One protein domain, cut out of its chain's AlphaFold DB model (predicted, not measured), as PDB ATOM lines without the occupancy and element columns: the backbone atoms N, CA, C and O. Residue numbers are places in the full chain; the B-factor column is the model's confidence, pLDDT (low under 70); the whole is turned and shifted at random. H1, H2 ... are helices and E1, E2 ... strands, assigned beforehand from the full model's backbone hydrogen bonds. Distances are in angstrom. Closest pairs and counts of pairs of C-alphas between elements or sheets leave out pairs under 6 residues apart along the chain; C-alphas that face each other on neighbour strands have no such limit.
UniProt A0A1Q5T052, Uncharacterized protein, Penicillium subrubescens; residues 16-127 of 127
ATOM      1  N   SER A  16     -27.759 -51.697  -3.442       60.16
ATOM      2  CA  SER A  16     -28.012 -52.655  -2.356       60.16
ATOM      3  C   SER A  16     -29.485 -53.067  -2.235       60.16
ATOM      4  O   SER A  16     -29.749 -54.223  -1.920       60.16
ATOM      5  N   ASP A  17     -30.423 -52.162  -2.522       64.44
ATOM      6  CA  ASP A  17     -31.868 -52.439  -2.535       64.44
ATOM      7  C   ASP A  17     -32.302 -53.131  -3.829       64.44
ATOM      8  O   ASP A  17     -33.331 -53.809  -3.875       64.44
ATOM      9  N   VAL A  18     -31.520 -52.958  -4.897       56.75
ATOM     10  CA  VAL A  18     -31.672 -53.736  -6.124       56.75
ATOM     11  C   VAL A  18     -31.325 -55.196  -5.877       56.75
ATOM     12  O   VAL A  18     -32.139 -56.061  -6.169       56.75
ATOM     13  N   LEU A  19     -30.190 -55.442  -5.226       63.09
ATOM     14  CA  LEU A  19     -29.712 -56.783  -4.887       63.09
ATOM     15  C   LEU A  19     -30.476 -57.433  -3.715       63.09
ATOM     16  O   LEU A  19     -30.325 -58.631  -3.458       63.09
ATOM     17  N   ALA A  20     -31.279 -56.666  -2.972       61.31
ATOM     18  CA  ALA A  20     -32.120 -57.180  -1.900       61.31
ATOM     19  C   ALA A  20     -33.439 -57.747  -2.465       61.31
ATOM     20  O   ALA A  20     -34.213 -57.063  -3.125       61.31
ATOM     21  N   ILE A  21     -33.715 -59.008  -2.125       53.47
ATOM     22  CA  ILE A  21     -34.696 -59.953  -2.710       53.47
ATOM     23  C   ILE A  21     -36.190 -59.514  -2.616       53.47
ATOM     24  O   ILE A  21     -37.096 -60.291  -2.904       53.47
ATOM     25  N   GLN A  22     -36.511 -58.289  -2.193       56.22
ATOM     26  CA  GLN A  22     -37.884 -57.909  -1.815       56.22
ATOM     27  C   GLN A  22     -38.787 -57.403  -2.953       56.22
ATOM     28  O   GLN A  22     -39.987 -57.255  -2.724       56.22
ATOM     29  N   LEU A  23     -38.278 -57.184  -4.171       56.00
ATOM     30  CA  LEU A  23     -39.099 -56.774  -5.319       56.00
ATOM     31  C   LEU A  23     -38.976 -57.782  -6.473       56.00
ATOM     32  O   LEU A  23     -37.866 -58.234  -6.755       56.00
ATOM     33  N   PRO A  24     -40.079 -58.137  -7.161       55.75
ATOM     34  CA  PRO A  24     -40.014 -58.924  -8.386       55.75
ATOM     35  C   PRO A  24     -39.380 -58.065  -9.489       55.75
ATOM     36  O   PRO A  24     -40.060 -57.273 -10.135       55.75
ATOM     37  N   ARG A  25     -38.062 -58.182  -9.653       65.25
ATOM     38  CA  ARG A  25     -37.272 -57.484 -10.674       65.25
ATOM     39  C   ARG A  25     -37.000 -58.412 -11.855       65.25
ATOM     40  O   ARG A  25     -36.942 -59.632 -11.691       65.25
ATOM     41  N   VAL A  26     -36.876 -57.839 -13.053       70.69
ATOM     42  CA  VAL A  26     -36.754 -58.604 -14.305       70.69
ATOM     43  C   VAL A  26     -35.337 -58.513 -14.880       70.69
ATOM     44  O   VAL A  26     -34.849 -57.436 -15.219       70.69
ATOM     45  N   GLU A  27     -34.679 -59.662 -15.038       73.25
ATOM     46  CA  GLU A  27     -33.433 -59.778 -15.809       73.25
ATOM     47  C   GLU A  27     -33.705 -59.596 -17.318       73.25
ATOM     48  O   GLU A  27     -34.739 -60.063 -17.806       73.25
ATOM     49  N   PRO A  28     -32.806 -58.950 -18.092       82.75
ATOM     50  CA  PRO A  28     -31.421 -58.585 -17.756       82.75
ATOM     51  C   PRO A  28     -31.247 -57.213 -17.068       82.75
ATOM     52  O   PRO A  28     -30.120 -56.762 -16.849       82.75
ATOM     53  N   PHE A  29     -32.338 -56.490 -16.803       83.75
ATOM     54  CA  PHE A  29     -32.283 -55.064 -16.468       83.75
ATOM     55  C   PHE A  29     -31.754 -54.788 -15.062       83.75
ATOM     56  O   PHE A  29     -31.112 -53.764 -14.845       83.75
ATOM     57  N   GLU A  30     -31.942 -55.719 -14.129       81.62
ATOM     58  CA  GLU A  30     -31.335 -55.650 -12.798       81.62
ATOM     59  C   GLU A  30     -29.801 -55.625 -12.882       81.62
ATOM     60  O   GLU A  30     -29.150 -54.688 -12.407       81.62
ATOM     61  N   SER A  31     -29.225 -56.616 -13.566       82.94
ATOM     62  CA  SER A  31     -27.781 -56.718 -13.776       82.94
ATOM     63  C   SER A  31     -27.231 -55.527 -14.572       82.94
ATOM     64  O   SER A  31     -26.153 -55.004 -14.262       82.94
ATOM     65  N   GLN A  32     -27.977 -55.054 -15.578       87.56
ATOM     66  CA  GLN A  32     -27.606 -53.871 -16.358       87.56
ATOM     67  C   GLN A  32     -27.607 -52.597 -15.516       87.56
ATOM     68  O   GLN A  32     -26.659 -51.825 -15.627       87.56
ATOM     69  N   TYR A  33     -28.606 -52.401 -14.652       86.62
ATOM     70  CA  TYR A  33     -28.682 -51.253 -13.752       86.62
ATOM     71  C   TYR A  33     -27.463 -51.196 -12.829       86.62
ATOM     72  O   TYR A  33     -26.736 -50.204 -12.817       86.62
ATOM     73  N   CYS A  34     -27.174 -52.290 -12.118       84.31
ATOM     74  CA  CYS A  34     -26.044 -52.362 -11.188       84.31
ATOM     75  C   CYS A  34     -24.698 -52.115 -11.889       84.31
ATOM     76  O   CYS A  34     -23.844 -51.384 -11.376       84.31
ATOM     77  N   THR A  35     -24.518 -52.694 -13.080       87.75
ATOM     78  CA  THR A  35     -23.301 -52.510 -13.881       87.75
ATOM     79  C   THR A  35     -23.179 -51.068 -14.370       87.75
ATOM     80  O   THR A  35     -22.126 -50.459 -14.211       87.75
ATOM     81  N   ALA A  36     -24.253 -50.496 -14.915       89.88
ATOM     82  CA  ALA A  36     -24.261 -49.135 -15.436       89.88
ATOM     83  C   ALA A  36     -23.995 -48.090 -14.343       89.88
ATOM     84  O   ALA A  36     -23.222 -47.166 -14.574       89.88
ATOM     85  N   ILE A  37     -24.549 -48.270 -13.138       87.25
ATOM     86  CA  ILE A  37     -24.229 -47.425 -11.977       87.25
ATOM     87  C   ILE A  37     -22.743 -47.517 -11.621       87.25
ATOM     88  O   ILE A  37     -22.090 -46.494 -11.437       87.25
ATOM     89  N   THR A  38     -22.199 -48.735 -11.548       87.38
ATOM     90  CA  THR A  38     -20.791 -48.963 -11.174       87.38
ATOM     91  C   THR A  38     -19.818 -48.382 -12.202       87.38
ATOM     92  O   THR A  38     -18.740 -47.916 -11.846       87.38
ATOM     93  N   GLU A  39     -20.194 -48.405 -13.478       90.56
ATOM     94  CA  GLU A  39     -19.403 -47.872 -14.591       90.56
ATOM     95  C   GLU A  39     -19.704 -46.397 -14.901       90.56
ATOM     96  O   GLU A  39     -19.232 -45.881 -15.918       90.56
ATOM     97  N   GLU A  40     -20.499 -45.728 -14.058       90.81
ATOM     98  CA  GLU A  40     -20.915 -44.329 -14.216       90.81
ATOM     99  C   GLU A  40     -21.598 -44.050 -15.573       90.81
ATOM    100  O   GLU A  40     -21.539 -42.943 -16.105       90.81
ATOM    101  N   ARG A  41     -22.252 -45.058 -16.166       94.25
ATOM    102  CA  ARG A  41     -23.054 -44.953 -17.396       94.25
ATOM    103  C   ARG A  41     -24.495 -44.597 -17.042       94.25
ATOM    104  O   ARG A  41     -25.388 -45.445 -17.059       94.25
ATOM    105  N   TYR A  42     -24.728 -43.349 -16.651       92.75
ATOM    106  CA  TYR A  42     -26.000 -42.956 -16.039       92.75
ATOM    107  C   TYR A  42     -27.204 -43.039 -16.982       92.75
ATOM    108  O   TYR A  42     -28.296 -43.356 -16.523       92.75
ATOM    109  N   GLY A  43     -27.036 -42.824 -18.287       92.62
ATOM    110  CA  GLY A  43     -28.109 -42.981 -19.269       92.62
ATOM    111  C   GLY A  43     -28.572 -44.432 -19.351       92.62
ATOM    112  O   GLY A  43     -29.770 -44.712 -19.286       92.62
ATOM    113  N   ASP A  44     -27.618 -45.361 -19.408       92.88
ATOM    114  CA  ASP A  44     -27.888 -46.798 -19.367       92.88
ATOM    115  C   ASP A  44     -28.557 -47.213 -18.046       92.88
ATOM    116  O   ASP A  44     -29.492 -48.017 -18.052       92.88
ATOM    117  N   ALA A  45     -28.131 -46.634 -16.917       91.62
ATOM    118  CA  ALA A  45     -28.736 -46.895 -15.613       91.62
ATOM    119  C   ALA A  45     -30.192 -46.401 -15.547       91.62
ATOM    120  O   ALA A  45     -31.072 -47.154 -15.136       91.62
ATOM    121  N   ILE A  46     -30.479 -45.180 -16.010       92.06
ATOM    122  CA  ILE A  46     -31.848 -44.641 -16.056       92.06
ATOM    123  C   ILE A  46     -32.724 -45.518 -16.958       92.06
ATOM    124  O   ILE A  46     -33.830 -45.898 -16.579       92.06
ATOM    125  N   TYR A  47     -32.217 -45.910 -18.128       92.50
ATOM    126  CA  TYR A  47     -32.953 -46.782 -19.039       92.50
ATOM    127  C   TYR A  47     -33.280 -48.143 -18.407       92.50
ATOM    128  O   TYR A  47     -34.423 -48.603 -18.474       92.50
ATOM    129  N   ALA A  48     -32.297 -48.773 -17.759       90.00
ATOM    130  CA  ALA A  48     -32.480 -50.045 -17.067       90.00
ATOM    131  C   ALA A  48     -33.458 -49.924 -15.887       90.00
ATOM    132  O   ALA A  48     -34.274 -50.818 -15.668       90.00
ATOM    133  N   ARG A  49     -33.438 -48.799 -15.163       88.44
ATOM    134  CA  ARG A  49     -34.339 -48.533 -14.036       88.44
ATOM    135  C   ARG A  49     -35.808 -48.509 -14.438       88.44
ATOM    136  O   ARG A  49     -36.638 -49.016 -13.683       88.44
ATOM    137  N   TYR A  50     -36.127 -47.952 -15.602       87.62
ATOM    138  CA  TYR A  50     -37.494 -47.971 -16.124       87.62
ATOM    139  C   TYR A  50     -37.904 -49.397 -16.532       87.62
ATOM    140  O   TYR A  50     -39.029 -49.814 -16.311       87.62
ATOM    141  N   HIS A  51     -36.979 -50.234 -16.995       87.19
ATOM    142  CA  HIS A  51     -37.309 -51.621 -17.352       87.19
ATOM    143  C   HIS A  51     -37.362 -52.602 -16.170       87.19
ATOM    144  O   HIS A  51     -37.806 -53.739 -16.339       87.19
ATOM    145  N   ILE A  52     -36.894 -52.203 -14.984       81.88
ATOM    146  CA  ILE A  52     -36.642 -53.136 -13.877       81.88
ATOM    147  C   ILE A  52     -37.917 -53.780 -13.314       81.88
ATOM    148  O   ILE A  52     -37.845 -54.863 -12.735       81.88
ATOM    149  N   ASP A  53     -39.073 -53.133 -13.496       74.81
ATOM    150  CA  ASP A  53     -40.394 -53.606 -13.063       74.81
ATOM    151  C   ASP A  53     -41.078 -54.548 -14.077       74.81
ATOM    152  O   ASP A  53     -42.165 -55.077 -13.814       74.81
ATOM    153  N   GLY A  54     -40.450 -54.765 -15.239       76.94
ATOM    154  CA  GLY A  54     -40.950 -55.629 -16.305       76.94
ATOM    155  C   GLY A  54     -42.198 -55.121 -17.029       76.94
ATOM    156  O   GLY A  54     -42.786 -55.881 -17.803       76.94
ATOM    157  N   GLN A  55     -42.634 -53.883 -16.780       77.62
ATOM    158  CA  GLN A  55     -43.815 -53.310 -17.428       77.62
ATOM    159  C   GLN A  55     -43.520 -52.885 -18.872       77.62
ATOM    160  O   GLN A  55     -44.391 -52.992 -19.736       77.62
ATOM    161  N   ALA A  56     -42.287 -52.458 -19.150       82.19
ATOM    162  CA  ALA A  56     -41.838 -52.140 -20.499       82.19
ATOM    163  C   ALA A  56     -41.439 -53.408 -21.273       82.19
ATOM    164  O   ALA A  56     -40.562 -54.164 -20.848       82.19
ATOM    165  N   LYS A  57     -42.040 -53.621 -22.448       80.94
ATOM    166  CA  LYS A  57     -41.665 -54.680 -23.398       80.94
ATOM    167  C   LYS A  57     -41.042 -54.054 -24.634       80.94
ATOM    168  O   LYS A  57     -41.616 -53.137 -25.206       80.94
ATOM    169  N   ASP A  58     -39.857 -54.524 -25.021       81.94
ATOM    170  CA  ASP A  58     -39.092 -53.999 -26.164       81.94
ATOM    171  C   ASP A  58     -38.906 -52.465 -26.141       81.94
ATOM    172  O   ASP A  58     -38.864 -51.807 -27.179       81.94
ATOM    173  N   GLY A  59     -38.793 -51.871 -24.946       83.00
ATOM    174  CA  GLY A  59     -38.659 -50.422 -24.800       83.00
ATOM    175  C   GLY A  59     -39.972 -49.641 -24.835       83.00
ATOM    176  O   GLY A  59     -39.920 -48.414 -24.921       83.00
ATOM    177  N   ILE A  60     -41.123 -50.313 -24.781       87.50
ATOM    178  CA  ILE A  60     -42.453 -49.711 -24.886       87.50
ATOM    179  C   ILE A  60     -43.279 -50.078 -23.653       87.50
ATOM    180  O   ILE A  60     -43.429 -51.252 -23.312       87.50
ATOM    181  N   TYR A  61     -43.839 -49.064 -23.002       84.31
ATOM    182  CA  TYR A  61     -44.917 -49.231 -22.040       84.31
ATOM    183  C   TYR A  61     -46.246 -49.254 -22.765       84.31
ATOM    184  O   TYR A  61     -46.504 -48.425 -23.638       84.31
ATOM    185  N   THR A  62     -47.096 -50.187 -22.363       84.25
ATOM    186  CA  THR A  62     -48.436 -50.321 -22.910       84.25
ATOM    187  C   THR A  62     -49.448 -50.173 -21.787       84.25
ATOM    188  O   THR A  62     -49.500 -51.013 -20.888       84.25
ATOM    189  N   ASP A  63     -50.262 -49.126 -21.841       81.44
ATOM    190  CA  ASP A  63     -51.346 -48.885 -20.895       81.44
ATOM    191  C   ASP A  63     -52.694 -48.736 -21.613       81.44
ATOM    192  O   ASP A  63     -52.785 -48.478 -22.812       81.44
ATOM    193  N   LEU A  64     -53.780 -48.980 -20.881       82.81
ATOM    194  CA  LEU A  64     -55.133 -48.726 -21.368       82.81
ATOM    195  C   LEU A  64     -55.548 -47.344 -20.881       82.81
ATOM    196  O   LEU A  64     -55.733 -47.144 -19.681       82.81
ATOM    197  N   ARG A  65     -55.705 -46.397 -21.806       82.00
ATOM    198  CA  ARG A  65     -56.144 -45.037 -21.483       82.00
ATOM    199  C   ARG A  65     -57.600 -44.840 -21.867       82.00
ATOM    200  O   ARG A  65     -58.056 -45.301 -22.916       82.00
ATOM    201  N   ASP A  66     -58.324 -44.154 -20.991       79.38
ATOM    202  CA  ASP A  66     -59.654 -43.643 -21.301       79.38
ATOM    203  C   ASP A  66     -59.507 -42.523 -22.341       79.38
ATOM    204  O   ASP A  66     -58.719 -41.592 -22.163       79.38
ATOM    205  N   ASN A  67     -60.228 -42.637 -23.454       81.00
ATOM    206  CA  ASN A  67     -60.230 -41.644 -24.525       81.00
ATOM    207  C   ASN A  67     -61.450 -40.702 -24.462       81.00
ATOM    208  O   ASN A  67     -61.686 -39.953 -25.411       81.00
ATOM    209  N   GLY A  68     -62.232 -40.752 -23.380       74.56
ATOM    210  CA  GLY A  68     -63.477 -40.003 -23.228       74.56
ATOM    211  C   GLY A  68     -64.671 -40.623 -23.963       74.56
ATOM    212  O   GLY A  68     -65.652 -39.921 -24.214       74.56
ATOM    213  N   GLY A  69     -64.588 -41.903 -24.337       76.44
ATOM    214  CA  GLY A  69     -65.636 -42.671 -25.013       76.44
ATOM    215  C   GLY A  69     -65.912 -44.026 -24.347       76.44
ATOM    216  O   GLY A  69     -65.406 -44.326 -23.274       76.44
ATOM    217  N   ASP A  70     -66.710 -44.875 -25.002       76.31
ATOM    218  CA  ASP A  70     -67.178 -46.155 -24.428       76.31
ATOM    219  C   ASP A  70     -66.105 -47.267 -24.373       76.31
ATOM    220  O   ASP A  70     -66.399 -48.401 -23.984       76.31
ATOM    221  N   SER A  71     -64.862 -46.993 -24.784       78.19
ATOM    222  CA  SER A  71     -63.795 -47.996 -24.840       78.19
ATOM    223  C   SER A  71     -62.427 -47.427 -24.485       78.19
ATOM    224  O   SER A  71     -62.013 -46.409 -25.038       78.19
ATOM    225  N   PHE A  72     -61.679 -48.170 -23.673       81.81
ATOM    226  CA  PHE A  72     -60.253 -47.933 -23.481       81.81
ATOM    227  C   PHE A  72     -59.483 -48.185 -24.780       81.81
ATOM    228  O   PHE A  72     -59.736 -49.173 -25.476       81.81
ATOM    229  N   ILE A  73     -58.524 -47.313 -25.086       84.19
ATOM    230  CA  ILE A  73     -57.581 -47.519 -26.187       84.19
ATOM    231  C   ILE A  73     -56.239 -47.955 -25.603       84.19
ATOM    232  O   ILE A  73     -55.795 -47.437 -24.578       84.19
ATOM    233  N   LEU A  74     -55.599 -48.905 -26.282       83.38
ATOM    234  CA  LEU A  74     -54.204 -49.249 -26.049       83.38
ATOM    235  C   LEU A  74     -53.313 -48.059 -26.417       83.38
ATOM    236  O   LEU A  74     -53.283 -47.637 -27.574       83.38
ATOM    237  N   HIS A  75     -52.600 -47.521 -25.443       83.88
ATOM    238  CA  HIS A  75     -51.612 -46.486 -25.659       83.88
ATOM    239  C   HIS A  75     -50.217 -47.073 -25.457       83.88
ATOM    240  O   HIS A  75     -49.966 -47.834 -24.525       83.88
ATOM    241  N   GLU A  76     -49.334 -46.761 -26.398       88.31
ATOM    242  CA  GLU A  76     -47.947 -47.200 -26.400       88.31
ATOM    243  C   GLU A  76     -47.068 -45.968 -26.217       88.31
ATOM    244  O   GLU A  76     -47.119 -45.031 -27.016       88.31
ATOM    245  N   THR A  77     -46.267 -45.965 -25.160       88.31
ATOM    246  CA  THR A  77     -45.300 -44.904 -24.875       88.31
ATOM    247  C   THR A  77     -43.917 -45.524 -24.846       88.31
ATOM    248  O   THR A  77     -43.691 -46.514 -24.149       88.31
ATOM    249  N   SER A  78     -42.966 -44.966 -25.595       91.81
ATOM    250  CA  SER A  78     -41.589 -45.444 -25.496       91.81
ATOM    251  C   SER A  78     -41.018 -45.107 -24.115       91.81
ATOM    252  O   SER A  78     -41.349 -44.081 -23.523       91.81
ATOM    253  N   VAL A  79     -40.120 -45.942 -23.600       90.56
ATOM    254  CA  VAL A  79     -39.432 -45.680 -22.326       90.56
ATOM    255  C   VAL A  79     -38.695 -44.343 -22.373       90.56
ATOM    256  O   VAL A  79     -38.677 -43.616 -21.389       90.56
ATOM    257  N   PHE A  80     -38.130 -43.986 -23.530       92.94
ATOM    258  CA  PHE A  80     -37.504 -42.680 -23.715       92.94
ATOM    259  C   PHE A  80     -38.510 -41.538 -23.520       92.94
ATOM    260  O   PHE A  80     -38.236 -40.612 -22.760       92.94
ATOM    261  N   ASP A  81     -39.675 -41.609 -24.169       92.06
ATOM    262  CA  ASP A  81     -40.697 -40.564 -24.058       92.06
ATOM    263  C   ASP A  81     -41.219 -40.445 -22.629       92.06
ATOM    264  O   ASP A  81     -41.363 -39.327 -22.135       92.06
ATOM    265  N   MET A  82     -41.407 -41.576 -21.943       90.38
ATOM    266  CA  MET A  82     -41.810 -41.605 -20.539       90.38
ATOM    267  C   MET A  82     -40.776 -40.917 -19.637       90.38
ATOM    268  O   MET A  82     -41.134 -40.030 -18.867       90.38
ATOM    269  N   ILE A  83     -39.481 -41.219 -19.808       93.06
ATOM    270  CA  ILE A  83     -38.405 -40.529 -19.075       93.06
ATOM    271  C   ILE A  83     -38.448 -39.019 -19.344       93.06
ATOM    272  O   ILE A  83     -38.275 -38.219 -18.427       93.06
ATOM    273  N   MET A  84     -38.679 -38.599 -20.592       95.25
ATOM    274  CA  MET A  84     -38.743 -37.177 -20.941       95.25
ATOM    275  C   MET A  84     -39.998 -36.480 -20.389       95.25
ATOM    276  O   MET A  84     -39.945 -35.282 -20.102       95.25
ATOM    277  N   GLU A  85     -41.131 -37.179 -20.278       91.69
ATOM    278  CA  GLU A  85     -42.357 -36.686 -19.630       91.69
ATOM    279  C   GLU A  85     -42.148 -36.470 -18.132       91.69
ATOM    280  O   GLU A  85     -42.424 -35.377 -17.622       91.69
ATOM    281  N   ASP A  86     -41.562 -37.454 -17.456       89.56
ATOM    282  CA  ASP A  86     -41.211 -37.354 -16.043       89.56
ATOM    283  C   ASP A  86     -40.177 -36.247 -15.817       89.56
ATOM    284  O   ASP A  86     -40.324 -35.429 -14.911       89.56
ATOM    285  N   ALA A  87     -39.184 -36.122 -16.700       92.94
ATOM    286  CA  ALA A  87     -38.193 -35.053 -16.645       92.94
ATOM    287  C   ALA A  87     -38.799 -33.652 -16.726       92.94
ATOM    288  O   ALA A  87     -38.385 -32.769 -15.976       92.94
ATOM    289  N   ARG A  88     -39.792 -33.437 -17.597       93.19
ATOM    290  CA  ARG A  88     -40.521 -32.159 -17.648       93.19
ATOM    291  C   ARG A  88     -41.265 -31.903 -16.341       93.19
ATOM    292  O   ARG A  88     -41.144 -30.819 -15.781       93.19
ATOM    293  N   SER A  89     -41.958 -32.919 -15.834       88.56
ATOM    294  CA  SER A  89     -42.711 -32.829 -14.580       88.56
ATOM    295  C   SER A  89     -41.805 -32.508 -13.389       88.56
ATOM    296  O   SER A  89     -42.139 -31.658 -12.566       88.56
ATOM    297  N   TYR A  90     -40.623 -33.127 -13.310       88.25
ATOM    298  CA  TYR A  90     -39.650 -32.834 -12.265       88.25
ATOM    299  C   TYR A  90     -38.980 -31.471 -12.427       88.25
ATOM    300  O   TYR A  90     -38.777 -30.789 -11.426       88.25
ATOM    301  N   ALA A  91     -38.650 -31.054 -13.651       89.00
ATOM    302  CA  ALA A  91     -38.080 -29.732 -13.895       89.00
ATOM    303  C   ALA A  91     -39.046 -28.611 -13.468       89.00
ATOM    304  O   ALA A  91     -38.608 -27.593 -12.936       89.00
ATOM    305  N   GLU A  92     -40.354 -28.813 -13.651       91.00
ATOM    306  CA  GLU A  92     -41.392 -27.864 -13.233       91.00
ATOM    307  C   GLU A  92     -41.711 -27.951 -11.731       91.00
ATOM    308  O   GLU A  92     -41.825 -26.923 -11.061       91.00
ATOM    309  N   GLY A  93     -41.860 -29.163 -11.191       85.94
ATOM    310  CA  GLY A  93     -42.278 -29.383  -9.803       85.94
ATOM    311  C   GLY A  93     -41.153 -29.275  -8.772       85.94
ATOM    312  O   GLY A  93     -41.395 -28.859  -7.640       85.94
ATOM    313  N   TYR A  94     -39.924 -29.636  -9.154       86.62
ATOM    314  CA  TYR A  94     -38.762 -29.758  -8.267       86.62
ATOM    315  C   TYR A  94     -37.463 -29.263  -8.942       86.62
ATOM    316  O   TYR A  94     -36.494 -30.021  -9.056       86.62
ATOM    317  N   PRO A  95     -37.399 -27.990  -9.378       87.31
ATOM    318  CA  PRO A  95     -36.304 -27.477 -10.208       87.31
ATOM    319  C   PRO A  95     -34.915 -27.593  -9.562       87.31
ATOM    320  O   PRO A  95     -33.942 -27.892 -10.255       87.31
ATOM    321  N   ASP A  96     -34.803 -27.401  -8.243       86.38
ATOM    322  CA  ASP A  96     -33.520 -27.511  -7.534       86.38
ATOM    323  C   ASP A  96     -32.997 -28.955  -7.522       86.38
ATOM    324  O   ASP A  96     -31.846 -29.193  -7.886       86.38
ATOM    325  N   LEU A  97     -33.863 -29.925  -7.196       85.69
ATOM    326  CA  LEU A  97     -33.522 -31.353  -7.232       85.69
ATOM    327  C   LEU A  97     -33.181 -31.806  -8.653       85.69
ATOM    328  O   LEU A  97     -32.231 -32.559  -8.856       85.69
ATOM    329  N   TYR A  98     -33.929 -31.316  -9.644       87.94
ATOM    330  CA  TYR A  98     -33.663 -31.604 -11.049       87.94
ATOM    331  C   TYR A  98     -32.282 -31.092 -11.474       87.94
ATOM    332  O   TYR A  98     -31.509 -31.814 -12.105       87.94
ATOM    333  N   ARG A  99     -31.924 -29.866 -11.080       89.62
ATOM    334  CA  ARG A  99     -30.607 -29.285 -11.365       89.62
ATOM    335  C   ARG A  99     -29.473 -30.060 -10.695       89.62
ATOM    336  O   ARG A  99     -28.449 -30.290 -11.336       89.62
ATOM    337  N   ASP A 100     -29.647 -30.477  -9.446       88.94
ATOM    338  CA  ASP A 100     -28.643 -31.269  -8.729       88.94
ATOM    339  C   ASP A 100     -28.447 -32.648  -9.383       88.94
ATOM    340  O   ASP A 100     -27.311 -33.101  -9.549       88.94
ATOM    341  N   ALA A 101     -29.531 -33.272  -9.858       88.38
ATOM    342  CA  ALA A 101     -29.460 -34.502 -10.644       88.38
ATOM    343  C   ALA A 101     -28.688 -34.296 -11.961       88.38
ATOM    344  O   ALA A 101     -27.805 -35.089 -12.285       88.38
ATOM    345  N   LEU A 102     -28.934 -33.196 -12.689       91.50
ATOM    346  CA  LEU A 102     -28.169 -32.870 -13.901       91.50
ATOM    347  C   LEU A 102     -26.674 -32.686 -13.621       91.50
ATOM    348  O   LEU A 102     -25.848 -33.168 -14.394       91.50
ATOM    349  N   LEU A 103     -26.305 -32.015 -12.526       90.56
ATOM    350  CA  LEU A 103     -24.897 -31.859 -12.150       90.56
ATOM    351  C   LEU A 103     -24.224 -33.214 -11.952       90.56
ATOM    352  O   LEU A 103     -23.099 -33.404 -12.413       90.56
ATOM    353  N   PHE A 104     -24.914 -34.167 -11.335       88.25
ATOM    354  CA  PHE A 104     -24.389 -35.516 -11.206       88.25
ATOM    355  C   PHE A 104     -24.287 -36.234 -12.559       88.25
ATOM    356  O   PHE A 104     -23.231 -36.758 -12.906       88.25
ATOM    357  N   TYR A 105     -25.340 -36.190 -13.379       90.94
ATOM    358  CA  TYR A 105     -25.346 -36.837 -14.693       90.94
ATOM    359  C   TYR A 105     -24.333 -36.241 -15.680       90.94
ATOM    360  O   TYR A 105     -23.967 -36.895 -16.659       90.94
ATOM    361  N   SER A 106     -23.836 -35.027 -15.421       90.19
ATOM    362  CA  SER A 106     -22.789 -34.389 -16.227       90.19
ATOM    363  C   SER A 106     -21.485 -35.186 -16.272       90.19
ATOM    364  O   SER A 106     -20.734 -35.068 -17.240       90.19
ATOM    365  N   SER A 107     -21.231 -36.021 -15.259       90.69
ATOM    366  CA  SER A 107     -20.040 -36.864 -15.192       90.69
ATOM    367  C   SER A 107     -20.236 -38.242 -15.828       90.69
ATOM    368  O   SER A 107     -19.419 -39.122 -15.578       90.69
ATOM    369  N   THR A 108     -21.299 -38.451 -16.621       92.00
ATOM    370  CA  THR A 108     -21.536 -39.754 -17.258       92.00
ATOM    371  C   THR A 108     -20.339 -40.204 -18.102       92.00
ATOM    372  O   THR A 108     -19.708 -39.417 -18.822       92.00
ATOM    373  N   SER A 109     -20.037 -41.495 -18.022       93.00
ATOM    374  CA  SER A 109     -18.945 -42.147 -18.732       93.00
ATOM    375  C   SER A 109     -19.072 -41.971 -20.252       93.00
ATOM    376  O   SER A 109     -20.166 -42.045 -20.814       93.00
ATOM    377  N   PRO A 110     -17.957 -41.797 -20.989       90.88
ATOM    378  CA  PRO A 110     -17.998 -41.720 -22.448       90.88
ATOM    379  C   PRO A 110     -18.491 -43.010 -23.118       90.88
ATOM    380  O   PRO A 110     -18.870 -42.956 -24.287       90.88
ATOM    381  N   ASN A 111     -18.485 -44.133 -22.391       93.44
ATOM    382  CA  ASN A 111     -18.971 -45.436 -22.849       93.44
ATOM    383  C   ASN A 111     -20.479 -45.637 -22.624       93.44
ATOM    384  O   ASN A 111     -20.990 -46.707 -22.942       93.44
ATOM    385  N   ASP A 112     -21.177 -44.651 -22.056       92.00
ATOM    386  CA  ASP A 112     -22.635 -44.665 -21.925       92.00
ATOM    387  C   ASP A 112     -23.273 -44.782 -23.314       92.00
ATOM    388  O   ASP A 112     -22.984 -43.982 -24.212       92.00
ATOM    389  N   THR A 113     -24.105 -45.803 -23.515       94.00
ATOM    390  CA  THR A 113     -24.738 -46.051 -24.818       94.00
ATOM    391  C   THR A 113     -26.043 -45.282 -24.988       94.00
ATOM    392  O   THR A 113     -26.519 -45.123 -26.114       94.00
ATOM    393  N   ARG A 114     -26.585 -44.739 -23.892       93.62
ATOM    394  CA  ARG A 114     -27.843 -43.992 -23.834       93.62
ATOM    395  C   ARG A 114     -27.636 -42.525 -23.477       93.62
ATOM    396  O   ARG A 114     -28.362 -41.920 -22.686       93.62
ATOM    397  N   ARG A 115     -26.653 -41.906 -24.138       93.44
ATOM    398  CA  ARG A 115     -26.392 -40.458 -24.035       93.44
ATOM    399  C   ARG A 115     -27.553 -39.615 -24.549       93.44
ATOM    400  O   ARG A 115     -27.692 -38.479 -24.116       93.44
ATOM    401  N   ASP A 116     -28.398 -40.176 -25.415       95.12
ATOM    402  CA  ASP A 116     -29.654 -39.566 -25.860       95.12
ATOM    403  C   ASP A 116     -30.537 -39.163 -24.673       95.12
ATOM    404  O   ASP A 116     -31.093 -38.063 -24.667       95.12
ATOM    405  N   ILE A 117     -30.615 -40.015 -23.644       95.19
ATOM    406  CA  ILE A 117     -31.366 -39.735 -22.418       95.19
ATOM    407  C   ILE A 117     -30.723 -38.568 -21.673       95.19
ATOM    408  O   ILE A 117     -31.399 -37.585 -21.382       95.19
ATOM    409  N   ILE A 118     -29.411 -38.630 -21.435       95.31
ATOM    410  CA  ILE A 118     -28.674 -37.586 -20.713       95.31
ATOM    411  C   ILE A 118     -28.817 -36.233 -21.416       95.31
ATOM    412  O   ILE A 118     -29.229 -35.250 -20.802       95.31
ATOM    413  N   GLU A 119     -28.569 -36.176 -22.723       95.06
ATOM    414  CA  GLU A 119     -28.748 -34.965 -23.526       95.06
ATOM    415  C   GLU A 119     -30.186 -34.433 -23.473       95.06
ATOM    416  O   GLU A 119     -30.389 -33.218 -23.422       95.06
ATOM    417  N   GLY A 120     -31.184 -35.322 -23.483       95.19
ATOM    418  CA  GLY A 120     -32.593 -34.969 -23.322       95.19
ATOM    419  C   GLY A 120     -32.869 -34.275 -21.988       95.19
ATOM    420  O   GLY A 120     -33.462 -33.192 -21.971       95.19
ATOM    421  N   LEU A 121     -32.352 -34.831 -20.888       94.94
ATOM    422  CA  LEU A 121     -32.494 -34.248 -19.552       94.94
ATOM    423  C   LEU A 121     -31.871 -32.844 -19.477       94.94
ATOM    424  O   LEU A 121     -32.511 -31.902 -18.994       94.94
ATOM    425  N   PHE A 122     -30.659 -32.672 -20.015       94.38
ATOM    426  CA  PHE A 122     -29.985 -31.369 -20.065       94.38
ATOM    427  C   PHE A 122     -30.743 -30.341 -20.911       94.38
ATOM    428  O   PHE A 122     -30.841 -29.175 -20.520       94.38
ATOM    429  N   LYS A 123     -31.313 -30.752 -22.052       95.00
ATOM    430  CA  LYS A 123     -32.137 -29.869 -22.900       95.00
ATOM    431  C   LYS A 123     -33.384 -29.370 -22.177       95.00
ATOM    432  O   LYS A 123     -33.784 -28.231 -22.402       95.00
ATOM    433  N   ILE A 124     -33.998 -30.201 -21.335       93.31
ATOM    434  CA  ILE A 124     -35.162 -29.812 -20.532       93.31
ATOM    435  C   ILE A 124     -34.751 -28.813 -19.444       93.31
ATOM    436  O   ILE A 124     -35.379 -27.767 -19.333       93.31
ATOM    437  N   GLY A 125     -33.665 -29.076 -18.711       86.69
ATOM    438  CA  GLY A 125     -33.212 -28.199 -17.618       86.69
ATOM    439  C   GLY A 125     -32.515 -26.906 -18.046       86.69
ATOM    440  O   GLY A 125     -32.199 -26.083 -17.195       86.69
ATOM    441  N   SER A 126     -32.244 -26.726 -19.342       82.12
ATOM    442  CA  SER A 126     -31.671 -25.487 -19.892       82.12
ATOM    443  C   SER A 126     -32.728 -24.461 -20.327       82.12
ATOM    444  O   SER A 126     -32.357 -23.406 -20.842       82.12
ATOM    445  N   LYS A 127     -34.019 -24.790 -20.201       59.97
ATOM    446  CA  LYS A 127     -35.136 -23.888 -20.516       59.97
ATOM    447  C   LYS A 127     -35.496 -23.013 -19.325       59.97
ATOM    448  O   LYS A 127     -35.785 -21.825 -19.584       59.97
TER     449      LYS A 127
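This is residues 16 to 127 of the 127 residues of an uncharacterized protein of Penicillium subrubescens (UniProt A0A1Q5T052). Three helices, H3, H4 and H5, pack in a triangle; the helical hairpin H1 and H2 sits at one end of it, with the first part of H2 meeting the first part of H5 at a corner, near Gly 43 and Ile 117. From this helical body the two-stranded hairpin E1 and E2 reaches away as a long arm, joined at its base to the beginning of H3. The printed part has 112 residues, with five named helices and two named strands in the order H1, H2, E1, E2, H3, H4, H5; the sheet, of order E1 - E2, is antiparallel, and the class is mostly helix. It is only just compact, close to loose, with a radius of gyration of the C-alphas of 15.6 A, and spans 49 by 39 by 24 A.

Start at Ser 16 and pass residues 16 to 28, which hold no named element. Find C-alpha 29 at (-32.283, -55.064, -16.468); there H1 begins, residues 29 to 38, 14.0 A long. H2 follows, residues 42 to 51, 14.3 A. E1 is residues 60 to 66, 18.6 A, and E2 is residues 72 to 78, 18.9 A. Find C-alpha 79 at (-39.432, -45.680, -22.326), where H3 begins, residues 79 to 93, 20.7 A. H4 is residues 95 to 105, 15.1 A, and H5 is residues 115 to 125, 15.4 A, ending at C-alpha 125, (-33.212, -28.199, -17.618).

H1 and H2 touch as a helical hairpin, at a shallow tilt of 20 degrees, opposite ways; their closest C-alphas, Tyr 33 and Ala 45, are 4.7 A apart. H1 is apart from H3, H4 and H5. H2 touches H5, about perpendicular at 85 degrees, closest at the C-alphas of Gly 43 and Ile 117, 5.6 A. H2 and H3 only just touch, with 3 pairs of C-alphas within 8 A, H3 with residues 79 to 80 alone; the closest C-alphas are those of Tyr 50 and Val 79, 6.9 A. In the hairpin E1 and E2, look for N 61 and O 77, 2.8 A, and N 75 and O 63, 2.8 A, within hydrogen-bond range. H3 and H5 touch at a shallow tilt of 24 degrees, the same way, closest at the C-alphas of Ala 91 and Gly 125, 6.3 A. H3 touches H4 with residues 87 to 91 alone, at a steep tilt of 46 degrees, opposite ways; the closest C-alphas are those of Ala 91 and Tyr 98, 5.6 A. H4 and H5, a helical hairpin, touch at a shallow tilt of 29 degrees, opposite ways, closest at the C-alphas of Leu 102 and Phe 122, 6.6 A. In H1, H2, H3, H4 and H5 every O i to N i+4 pair is within hydrogen-bond range.

The two C-alphas farthest apart, Asp 70 and Pro 110, are 49.4 A apart. The printed part has no cut, and no link is long. The mean pLDDT of the printed part is 84.8; look for values under 70 at residues 16 to 25 and residue 127.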